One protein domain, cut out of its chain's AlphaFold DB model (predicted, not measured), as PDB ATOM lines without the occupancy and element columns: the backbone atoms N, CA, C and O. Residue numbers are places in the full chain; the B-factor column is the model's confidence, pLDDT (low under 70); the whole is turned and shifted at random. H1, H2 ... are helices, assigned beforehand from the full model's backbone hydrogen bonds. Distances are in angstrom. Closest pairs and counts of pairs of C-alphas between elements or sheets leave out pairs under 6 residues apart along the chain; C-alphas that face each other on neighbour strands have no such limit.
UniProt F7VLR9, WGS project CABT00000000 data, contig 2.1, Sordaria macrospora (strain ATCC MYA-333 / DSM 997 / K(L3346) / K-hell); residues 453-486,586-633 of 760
ATOM      1  N   GLY A 453      28.654  33.723 -39.150       92.38
ATOM      2  CA  GLY A 453      28.662  32.272 -38.942       92.38
ATOM      3  C   GLY A 453      29.763  31.814 -37.978       92.38
ATOM      4  O   GLY A 453      29.463  31.150 -36.988       92.38
ATOM      5  N   GLN A 454      31.019  32.216 -38.209       89.31
ATOM      6  CA  GLN A 454      32.148  31.897 -37.320       89.31
ATOM      7  C   GLN A 454      31.921  32.407 -35.892       89.31
ATOM      8  O   GLN A 454      32.196  31.686 -34.936       89.31
ATOM      9  N   GLN A 455      31.366  33.613 -35.733       90.44
ATOM     10  CA  GLN A 455      31.076  34.172 -34.410       90.44
ATOM     11  C   GLN A 455      30.019  33.351 -33.649       90.44
ATOM     12  O   GLN A 455      30.182  33.116 -32.453       90.44
ATOM     13  N   ARG A 456      28.976  32.845 -34.330       91.50
ATOM     14  CA  ARG A 456      27.977  31.942 -33.723       91.50
ATOM     15  C   ARG A 456      28.584  30.602 -33.311       91.50
ATOM     16  O   ARG A 456      28.283  30.123 -32.223       91.50
ATOM     17  N   VAL A 457      29.451  30.026 -34.145       90.31
ATOM     18  CA  VAL A 457      30.146  28.763 -33.841       90.31
ATOM     19  C   VAL A 457      31.073  28.928 -32.631       90.31
ATOM     20  O   VAL A 457      31.013  28.125 -31.704       90.31
ATOM     21  N   LEU A 458      31.867  30.003 -32.574       89.88
ATOM     22  CA  LEU A 458      32.711  30.314 -31.411       89.88
ATOM     23  C   LEU A 458      31.893  30.499 -30.124       89.88
ATOM     24  O   LEU A 458      32.318  30.052 -29.060       89.88
ATOM     25  N   GLU A 459      30.713  31.113 -30.210       90.94
ATOM     26  CA  GLU A 459      29.834  31.296 -29.052       90.94
ATOM     27  C   GLU A 459      29.185  29.976 -28.593       90.94
ATOM     28  O   GLU A 459      29.097  29.721 -27.393       90.94
ATOM     29  N   GLN A 460      28.834  29.078 -29.522       91.12
ATOM     30  CA  GLN A 460      28.416  27.708 -29.195       91.12
ATOM     31  C   GLN A 460      29.538  26.911 -28.510       91.12
ATOM     32  O   GLN A 460      29.285  26.247 -27.503       91.12
ATOM     33  N   TYR A 461      30.788  27.018 -28.982       89.44
ATOM     34  CA  TYR A 461      31.941  26.391 -28.320       89.44
ATOM     35  C   TYR A 461      32.178  26.949 -26.909       89.44
ATOM     36  O   TYR A 461      32.399  26.172 -25.981       89.44
ATOM     37  N   ARG A 462      32.069  28.271 -26.706       90.69
ATOM     38  CA  ARG A 462      32.145  28.892 -25.369       90.69
ATOM     39  C   ARG A 462      31.075  28.348 -24.425       90.69
ATOM     40  O   ARG A 462      31.398  27.970 -23.302       90.69
ATOM     41  N   GLN A 463      29.827  28.255 -24.886       92.75
ATOM     42  CA  GLN A 463      28.722  27.705 -24.093       92.75
ATOM     43  C   GLN A 463      28.947  26.224 -23.752       92.75
ATOM     44  O   GLN A 463      28.746  25.825 -22.607       92.75
ATOM     45  N   ALA A 464      29.440  25.417 -24.697       87.62
ATOM     46  CA  ALA A 464      29.788  24.017 -24.449       87.62
ATOM     47  C   ALA A 464      30.915  23.866 -23.407       87.62
ATOM     48  O   ALA A 464      30.790  23.065 -22.480       87.62
ATOM     49  N   ILE A 465      31.985  24.666 -23.512       87.75
ATOM     50  CA  ILE A 465      33.096  24.679 -22.545       87.75
ATOM     51  C   ILE A 465      32.602  25.104 -21.154       87.75
ATOM     52  O   ILE A 465      32.922  24.440 -20.170       87.75
ATOM     53  N   GLN A 466      31.773  26.150 -21.067       91.88
ATOM     54  CA  GLN A 466      31.186  26.616 -19.807       91.88
ATOM     55  C   GLN A 466      30.356  25.512 -19.128       91.88
ATOM     56  O   GLN A 466      30.554  25.234 -17.947       91.88
ATOM     57  N   VAL A 467      29.498  24.810 -19.880       90.50
ATOM     58  CA  VAL A 467      28.691  23.689 -19.360       90.50
ATOM     59  C   VAL A 467      29.566  22.544 -18.830       90.50
ATOM     60  O   VAL A 467      29.243  21.967 -17.790       90.50
ATOM     61  N   VAL A 468      30.692  22.228 -19.482       86.38
ATOM     62  CA  VAL A 468      31.658  21.232 -18.975       86.38
ATOM     63  C   VAL A 468      32.317  21.707 -17.680       86.38
ATOM     64  O   VAL A 468      32.381  20.946 -16.711       86.38
ATOM     65  N   GLN A 469      32.778  22.960 -17.635       88.19
ATOM     66  CA  GLN A 469      33.404  23.535 -16.444       88.19
ATOM     67  C   GLN A 469      32.434  23.537 -15.253       88.19
ATOM     68  O   GLN A 469      32.795  23.059 -14.177       88.19
ATOM     69  N   ASP A 470      31.186  23.967 -15.447       90.62
ATOM     70  CA  ASP A 470      30.161  23.973 -14.400       90.62
ATOM     71  C   ASP A 470      29.776  22.561 -13.936       90.62
ATOM     72  O   ASP A 470      29.648  22.323 -12.729       90.62
ATOM     73  N   ALA A 471      29.668  21.592 -14.852       87.44
ATOM     74  CA  ALA A 471      29.413  20.195 -14.505       87.44
ATOM     75  C   ALA A 471      30.550  19.596 -13.653       87.44
ATOM     76  O   ALA A 471      30.293  18.951 -12.631       87.44
ATOM     77  N   CYS A 472      31.809  19.849 -14.017       86.69
ATOM     78  CA  CYS A 472      32.975  19.384 -13.265       86.69
ATOM     79  C   CYS A 472      33.161  20.131 -11.931       86.69
ATOM     80  O   CYS A 472      33.549  19.514 -10.930       86.69
ATOM     81  N   LEU A 473      32.817  21.420 -11.861       88.38
ATOM     82  CA  LEU A 473      32.772  22.183 -10.612       88.38
ATOM     83  C   LEU A 473      31.671  21.670  -9.676       88.38
ATOM     84  O   LEU A 473      31.922  21.519  -8.481       88.38
ATOM     85  N   GLU A 474      30.474  21.355 -10.170       90.12
ATOM     86  CA  GLU A 474      29.395  20.801  -9.340       90.12
ATOM     87  C   GLU A 474      29.673  19.352  -8.911       90.12
ATOM     88  O   GLU A 474      29.436  19.008  -7.750       90.12
ATOM     89  N   ALA A 475      30.286  18.526  -9.764       85.62
ATOM     90  CA  ALA A 475      30.827  17.227  -9.357       85.62
ATOM     91  C   ALA A 475      31.860  17.377  -8.219       85.62
ATOM     92  O   ALA A 475      31.792  16.664  -7.216       85.62
ATOM     93  N   SER A 476      32.747  18.373  -8.306       87.94
ATOM     94  CA  SER A 476      33.738  18.685  -7.264       87.94
ATOM     95  C   SER A 476      33.095  19.226  -5.974       87.94
ATOM     96  O   SER A 476      33.468  18.826  -4.870       87.94
ATOM     97  N   LYS A 477      32.049  20.057  -6.069       89.25
ATOM     98  CA  LYS A 477      31.249  20.492  -4.907       89.25
ATOM     99  C   LYS A 477      30.528  19.307  -4.253       89.25
ATOM    100  O   LYS A 477      30.399  19.261  -3.029       89.25
ATOM    101  N   ARG A 478      30.035  18.334  -5.033       88.12
ATOM    102  CA  ARG A 478      29.439  17.081  -4.521       88.12
ATOM    103  C   ARG A 478      30.488  16.194  -3.844       88.12
ATOM    104  O   ARG A 478      30.218  15.718  -2.744       88.12
ATOM    105  N   TYR A 479      31.689  16.064  -4.422       85.75
ATOM    106  CA  TYR A 479      32.835  15.393  -3.791       85.75
ATOM    107  C   TYR A 479      33.108  15.961  -2.395       85.75
ATOM    108  O   TYR A 479      33.108  15.214  -1.418       85.75
ATOM    109  N   ILE A 480      33.297  17.283  -2.290       88.12
ATOM    110  CA  ILE A 480      33.670  17.942  -1.030       88.12
ATOM    111  C   ILE A 480      32.554  17.786   0.008       88.12
ATOM    112  O   ILE A 480      32.828  17.379   1.133       88.12
ATOM    113  N   ARG A 481      31.283  18.010  -0.365       91.12
ATOM    114  CA  ARG A 481      30.137  17.817   0.546       91.12
ATOM    115  C   ARG A 481      30.056  16.376   1.066       91.12
ATOM    116  O   ARG A 481      29.962  16.173   2.276       91.12
ATOM    117  N   ALA A 482      30.175  15.376   0.190       88.25
ATOM    118  CA  ALA A 482      30.185  13.968   0.590       88.25
ATOM    119  C   ALA A 482      31.408  13.607   1.457       88.25
ATOM    120  O   ALA A 482      31.295  12.800   2.380       88.25
ATOM    121  N   HIS A 483      32.573  14.207   1.199       83.19
ATOM    122  CA  HIS A 483      33.783  14.022   2.007       83.19
ATOM    123  C   HIS A 483      33.626  14.604   3.413       83.19
ATOM    124  O   HIS A 483      33.877  13.898   4.387       83.19
ATOM    125  N   CYS A 484      33.121  15.835   3.532       87.06
ATOM    126  CA  CYS A 484      32.837  16.482   4.812       87.06
ATOM    127  C   CYS A 484      31.840  15.676   5.657       87.06
ATOM    128  O   CYS A 484      32.094  15.468   6.841       87.06
ATOM    129  N   VAL A 485      30.761  15.153   5.059       90.62
ATOM    130  CA  VAL A 485      29.806  14.272   5.760       90.62
ATOM    131  C   VAL A 485      30.488  12.986   6.236       90.62
ATOM    132  O   VAL A 485      30.394  12.640   7.413       90.62
ATOM    133  N   ASN A 486      31.251  12.306   5.373       87.62
ATOM    134  CA  ASN A 486      31.974  11.086   5.756       87.62
ATOM    135  C   ASN A 486      33.057  11.337   6.823       87.62
ATOM    136  O   ASN A 486      33.262  10.491   7.696       87.62
ATOM    137  N   LEU A 586      31.054  14.448 -27.624       62.16
ATOM    138  CA  LEU A 586      32.116  14.058 -26.693       62.16
ATOM    139  C   LEU A 586      31.708  14.269 -25.216       62.16
ATOM    140  O   LEU A 586      32.268  13.646 -24.313       62.16
ATOM    141  N   LEU A 587      30.721  15.137 -24.959       61.91
ATOM    142  CA  LEU A 587      30.353  15.612 -23.622       61.91
ATOM    143  C   LEU A 587      29.680  14.523 -22.755       61.91
ATOM    144  O   LEU A 587      30.152  14.305 -21.632       61.91
ATOM    145  N   PRO A 588      28.668  13.766 -23.244       68.25
ATOM    146  CA  PRO A 588      28.222  12.515 -22.629       68.25
ATOM    147  C   PRO A 588      29.373  11.594 -22.214       68.25
ATOM    148  O   PRO A 588      29.429  11.186 -21.053       68.25
ATOM    149  N   ASN A 589      30.323  11.331 -23.114       73.75
ATOM    150  CA  ASN A 589      31.421  10.393 -22.874       73.75
ATOM    151  C   ASN A 589      32.359  10.888 -21.760       73.75
ATOM    152  O   ASN A 589      32.660  10.133 -20.837       73.75
ATOM    153  N   ILE A 590      32.731  12.173 -21.761       77.19
ATOM    154  CA  ILE A 590      33.509  12.789 -20.669       77.19
ATOM    155  C   ILE A 590      32.755  12.691 -19.333       77.19
ATOM    156  O   ILE A 590      33.351  12.334 -18.314       77.19
ATOM    157  N   SER A 591      31.439  12.938 -19.319       71.12
ATOM    158  CA  SER A 591      30.634  12.819 -18.094       71.12
ATOM    159  C   SER A 591      30.608  11.381 -17.545       71.12
ATOM    160  O   SER A 591      30.723  11.175 -16.330       71.12
ATOM    161  N   GLN A 592      30.552  10.375 -18.425       74.25
ATOM    162  CA  GLN A 592      30.583   8.962 -18.046       74.25
ATOM    163  C   GLN A 592      31.969   8.542 -17.541       74.25
ATOM    164  O   GLN A 592      32.056   7.899 -16.498       74.25
ATOM    165  N   ILE A 593      33.050   8.967 -18.200       77.12
ATOM    166  CA  ILE A 593      34.435   8.699 -17.778       77.12
ATOM    167  C   ILE A 593      34.703   9.289 -16.385       77.12
ATOM    168  O   ILE A 593      35.182   8.581 -15.495       77.12
ATOM    169  N   CYS A 594      34.314  10.546 -16.144       77.31
ATOM    170  CA  CYS A 594      34.371  11.159 -14.813       77.31
ATOM    171  C   CYS A 594      33.555  10.369 -13.772       77.31
ATOM    172  O   CYS A 594      34.006  10.195 -12.640       77.31
ATOM    173  N   THR A 595      32.390   9.832 -14.149       77.75
ATOM    174  CA  THR A 595      31.547   9.011 -13.260       77.75
ATOM    175  C   THR A 595      32.147   7.621 -12.977       77.75
ATOM    176  O   THR A 595      32.012   7.108 -11.864       77.75
ATOM    177  N   LEU A 596      32.859   7.021 -13.936       76.69
ATOM    178  CA  LEU A 596      33.551   5.736 -13.778       76.69
ATOM    179  C   LEU A 596      34.830   5.862 -12.941       76.69
ATOM    180  O   LEU A 596      35.079   5.040 -12.061       76.69
ATOM    181  N   LEU A 597      35.624   6.918 -13.141       76.19
ATOM    182  CA  LEU A 597      36.766   7.203 -12.266       76.19
ATOM    183  C   LEU A 597      36.311   7.573 -10.852       76.19
ATOM    184  O   LEU A 597      36.940   7.162  -9.876       76.19
ATOM    185  N   TRP A 598      35.176   8.264 -10.721       72.00
ATOM    186  CA  TRP A 598      34.538   8.491  -9.430       72.00
ATOM    187  C   TRP A 598      34.178   7.170  -8.735       72.00
ATOM    188  O   TRP A 598      34.583   6.973  -7.587       72.00
ATOM    189  N   SER A 599      33.511   6.226  -9.408       75.38
ATOM    190  CA  SER A 599      33.167   4.933  -8.797       75.38
ATOM    191  C   SER A 599      34.402   4.070  -8.479       75.38
ATOM    192  O   SER A 599      34.473   3.504  -7.385       75.38
ATOM    193  N   ARG A 600      35.428   4.056  -9.345       74.75
ATOM    194  CA  ARG A 600      36.716   3.370  -9.094       74.75
ATOM    195  C   ARG A 600      37.495   4.010  -7.932       74.75
ATOM    196  O   ARG A 600      38.115   3.294  -7.152       74.75
ATOM    197  N   SER A 601      37.391   5.326  -7.720       71.88
ATOM    198  CA  SER A 601      37.932   5.975  -6.511       71.88
ATOM    199  C   SER A 601      37.210   5.533  -5.229       71.88
ATOM    200  O   SER A 601      37.842   5.409  -4.180       71.88
ATOM    201  N   GLN A 602      35.901   5.241  -5.294       72.38
ATOM    202  CA  GLN A 602      35.143   4.761  -4.132       72.38
ATOM    203  C   GLN A 602      35.478   3.318  -3.754       72.38
ATOM    204  O   GLN A 602      35.536   3.021  -2.563       72.38
ATOM    205  N   SER A 603      35.735   2.432  -4.721       71.62
ATOM    206  CA  SER A 603      36.158   1.059  -4.412       71.62
ATOM    207  C   SER A 603      37.588   1.002  -3.862       71.62
ATOM    208  O   SER A 603      37.848   0.275  -2.904       71.62
ATOM    209  N   LEU A 604      38.504   1.817  -4.397       66.25
ATOM    210  CA  LEU A 604      39.902   1.867  -3.955       66.25
ATOM    211  C   LEU A 604      40.083   2.444  -2.535       66.25
ATOM    212  O   LEU A 604      40.985   2.012  -1.815       66.25
ATOM    213  N   ARG A 605      39.192   3.343  -2.084       62.38
ATOM    214  CA  ARG A 605      39.173   3.966  -0.734       62.38
ATOM    215  C   ARG A 605      39.161   2.994   0.461       62.38
ATOM    216  O   ARG A 605      39.246   3.446   1.604       62.38
ATOM    217  N   LEU A 606      39.042   1.688   0.228       66.56
ATOM    218  CA  LEU A 606      39.179   0.642   1.245       66.56
ATOM    219  C   LEU A 606      40.632   0.371   1.676       66.56
ATOM    220  O   LEU A 606      40.816  -0.196   2.751       66.56
ATOM    221  N   HIS A 607      41.643   0.752   0.879       59.62
ATOM    222  CA  HIS A 607      43.032   0.312   1.099       59.62
ATOM    223  C   HIS A 607      44.048   1.407   1.454       59.62
ATOM    224  O   HIS A 607      44.944   1.124   2.240       59.62
ATOM    225  N   ASP A 608      43.892   2.640   0.966       72.31
ATOM    226  CA  ASP A 608      44.677   3.806   1.408       72.31
ATOM    227  C   ASP A 608      43.826   5.076   1.259       72.31
ATOM    228  O   ASP A 608      43.344   5.379   0.170       72.31
ATOM    229  N   THR A 609      43.610   5.849   2.326       65.69
ATOM    230  CA  THR A 609      42.784   7.068   2.219       65.69
ATOM    231  C   THR A 609      43.536   8.220   1.560       65.69
ATOM    232  O   THR A 609      43.002   8.891   0.682       65.69
ATOM    233  N   ASP A 610      44.787   8.442   1.955       72.31
ATOM    234  CA  ASP A 610      45.447   9.731   1.732       72.31
ATOM    235  C   ASP A 610      46.132   9.817   0.353       72.31
ATOM    236  O   ASP A 610      46.215  10.895  -0.237       72.31
ATOM    237  N   SER A 611      46.572   8.684  -0.208       79.25
ATOM    238  CA  SER A 611      47.162   8.616  -1.555       79.25
ATOM    239  C   SER A 611      46.098   8.644  -2.660       79.25
ATOM    240  O   SER A 611      46.273   9.326  -3.673       79.25
ATOM    241  N   ILE A 612      44.971   7.957  -2.453       79.44
ATOM    242  CA  ILE A 612      43.890   7.831  -3.441       79.44
ATOM    243  C   ILE A 612      43.125   9.144  -3.623       79.44
ATOM    244  O   ILE A 612      42.707   9.439  -4.741       79.44
ATOM    245  N   GLU A 613      42.994   9.983  -2.591       72.62
ATOM    246  CA  GLU A 613      42.411  11.324  -2.750       72.62
ATOM    247  C   GLU A 613      43.278  12.223  -3.647       72.62
ATOM    248  O   GLU A 613      42.763  12.824  -4.592       72.62
ATOM    249  N   LEU A 614      44.600  12.241  -3.429       80.31
ATOM    250  CA  LEU A 614      45.541  12.989  -4.268       80.31
ATOM    251  C   LEU A 614      45.587  12.446  -5.707       80.31
ATOM    252  O   LEU A 614      45.601  13.226  -6.659       80.31
ATOM    253  N   HIS A 615      45.576  11.121  -5.876       79.12
ATOM    254  CA  HIS A 615      45.574  10.482  -7.193       79.12
ATOM    255  C   HIS A 615      44.259  10.735  -7.953       79.12
ATOM    256  O   HIS A 615      44.292  11.069  -9.132       79.12
ATOM    257  N   THR A 616      43.104  10.682  -7.280       80.94
ATOM    258  CA  THR A 616      41.798  10.979  -7.901       80.94
ATOM    259  C   THR A 616      41.717  12.441  -8.342       80.94
ATOM    260  O   THR A 616      41.361  12.713  -9.487       80.94
ATOM    261  N   ALA A 617      42.109  13.384  -7.477       77.31
ATOM    262  CA  ALA A 617      42.141  14.807  -7.817       77.31
ATOM    263  C   ALA A 617      43.087  15.096  -8.997       77.31
ATOM    264  O   ALA A 617      42.740  15.857  -9.901       77.31
ATOM    265  N   ARG A 618      44.253  14.435  -9.034       81.94
ATOM    266  CA  ARG A 618      45.189  14.508 -10.163       81.94
ATOM    267  C   ARG A 618      44.550  13.966 -11.444       81.94
ATOM    268  O   ARG A 618      44.558  14.671 -12.445       81.94
ATOM    269  N   ASN A 619      43.940  12.786 -11.425       81.06
ATOM    270  CA  ASN A 619      43.352  12.191 -12.630       81.06
ATOM    271  C   ASN A 619      42.182  13.025 -13.187       81.06
ATOM    272  O   ASN A 619      42.052  13.152 -14.403       81.06
ATOM    273  N   MET A 620      41.380  13.666 -12.326       77.75
ATOM    274  CA  MET A 620      40.342  14.612 -12.770       77.75
ATOM    275  C   MET A 620      40.935  15.889 -13.389       77.75
ATOM    276  O   MET A 620      40.419  16.363 -14.396       77.75
ATOM    277  N   TYR A 621      42.042  16.416 -12.850       83.25
ATOM    278  CA  TYR A 621      42.774  17.536 -13.460       83.25
ATOM    279  C   TYR A 621      43.345  17.175 -14.844       83.25
ATOM    280  O   TYR A 621      43.194  17.947 -15.788       83.25
ATOM    281  N   TRP A 622      43.951  15.991 -14.990       81.62
ATOM    282  CA  TRP A 622      44.495  15.535 -16.277       81.62
ATOM    283  C   TRP A 622      43.397  15.327 -17.331       81.62
ATOM    284  O   TRP A 622      43.594  15.710 -18.481       81.62
ATOM    285  N   LEU A 623      42.221  14.812 -16.951       81.38
ATOM    286  CA  LEU A 623      41.073  14.727 -17.864       81.38
ATOM    287  C   LEU A 623      40.509  16.089 -18.268       81.38
ATOM    288  O   LEU A 623      40.137  16.257 -19.425       81.38
ATOM    289  N   LEU A 624      40.449  17.053 -17.345       80.69
ATOM    290  CA  LEU A 624      40.025  18.417 -17.665       80.69
ATOM    291  C   LEU A 624      40.989  19.078 -18.655       80.69
ATOM    292  O   LEU A 624      40.543  19.593 -19.673       80.69
ATOM    293  N   SER A 625      42.297  18.981 -18.407       80.50
ATOM    294  CA  SER A 625      43.328  19.510 -19.308       80.50
ATOM    295  C   SER A 625      43.332  18.805 -20.673       80.50
ATOM    296  O   SER A 625      43.519  19.458 -21.699       80.50
ATOM    297  N   TRP A 626      43.052  17.497 -20.725       85.69
ATOM    298  CA  TRP A 626      42.866  16.771 -21.985       85.69
ATOM    299  C   TRP A 626      41.607  17.222 -22.736       85.69
ATOM    300  O   TRP A 626      41.684  17.508 -23.926       85.69
ATOM    301  N   ALA A 627      40.461  17.340 -22.058       78.75
ATOM    302  CA  ALA A 627      39.208  17.785 -22.671       78.75
ATOM    303  C   ALA A 627      39.299  19.231 -23.188       78.75
ATOM    304  O   ALA A 627      38.806  19.528 -24.273       78.75
ATOM    305  N   GLU A 628      39.980  20.106 -22.446       80.50
ATOM    306  CA  GLU A 628      40.339  21.464 -22.865       80.50
ATOM    307  C   GLU A 628      41.251  21.442 -24.102       80.50
ATOM    308  O   GLU A 628      40.968  22.116 -25.091       80.50
ATOM    309  N   THR A 629      42.289  20.598 -24.097       78.88
ATOM    310  CA  THR A 629      43.188  20.431 -25.250       78.88
ATOM    311  C   THR A 629      42.422  19.952 -26.483       78.88
ATOM    312  O   THR A 629      42.591  20.531 -27.546       78.88
ATOM    313  N   VAL A 630      41.535  18.957 -26.365       73.62
ATOM    314  CA  VAL A 630      40.716  18.465 -27.490       73.62
ATOM    315  C   VAL A 630      39.728  19.529 -27.981       73.62
ATOM    316  O   VAL A 630      39.557  19.678 -29.188       73.62
ATOM    317  N   ALA A 631      39.123  20.312 -27.082       74.38
ATOM    318  CA  ALA A 631      38.214  21.397 -27.456       74.38
ATOM    319  C   ALA A 631      38.910  22.531 -28.237       74.38
ATOM    320  O   ALA A 631      38.270  23.155 -29.082       74.38
ATOM    321  N   PHE A 632      40.203  22.781 -27.994       72.81
ATOM    322  CA  PHE A 632      40.991  23.784 -28.726       72.81
ATOM    323  C   PHE A 632      41.809  23.222 -29.905       72.81
ATOM    324  O   PHE A 632      42.130  23.970 -30.826       72.81
ATOM    325  N   ALA A 633      42.140  21.927 -29.910       71.12
ATOM    326  CA  ALA A 633      42.944  21.278 -30.954       71.12
ATOM    327  C   ALA A 633      42.143  20.858 -32.199       71.12
ATOM    328  O   ALA A 633      42.735  20.379 -33.165       71.12
TER     329      ALA A 633
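What this domain is: This is residues 453 to 486 and 586 to 633 of the 760 residues of an uncharacterized protein of Sordaria macrospora (strain ATCC MYA-333 / DSM 997 / K(L3346) / K-hell) (UniProt F7VLR9). Look first for the long helix H1; a helical hairpin of H2 and H3 runs beside it, and the three form a loose bundle, helices side by side with centres in a triangle. Residues 453 to 460 and 480 to 486 of H1 stick out. The printed part has 82 residues, three named helices in the order H1, H2, H3, and no named strand: all helix. It is loose, a rod of 53 by 24 by 18 A, with a radius of gyration of the C-alphas of 15.0 A.

How they stand to each other: Start at H1, residues 453 to 486. H3, residues 609 to 633, is close but not clearly touching: the closest C-alphas, Ile 465 and Ala 631, are 7.8 A apart, at a shallow tilt of 5 degrees, opposite ways. H2, residues 586 to 604, is also close but not clearly touching H1, with closest C-alphas Val 468 and Leu 587 at 7.4 A and a shallow tilt of 15 degrees, the same way. H2 and H3 touch as a hairpin, closest at C-alphas Ser 601 and Thr 616, 6.5 A, with a shallow tilt of 11 degrees. Every O i to N i+4 pair is within hydrogen-bond range in H1 and H2; in H3, 20 of 21 are.

Where its parts are: Find C-alpha 453 at (28.662, 32.272, -38.942); from there H1 runs 49.6 A. H2 spans 26.9 A, and H3 runs 36.1 A to C-alpha 633 at (42.944, 21.278, -30.954).

The domain as a whole: C-alphas Gly 453 and His 607 are farthest apart, 53.2 A. Residues 487 to 585 are not printed; across this cut C-alphas 486 and 586 are 32.6 A apart. The link from H2 to H3 is tight. Confidence is under 70 at residues 586 to 588, 604 to 607 and 609.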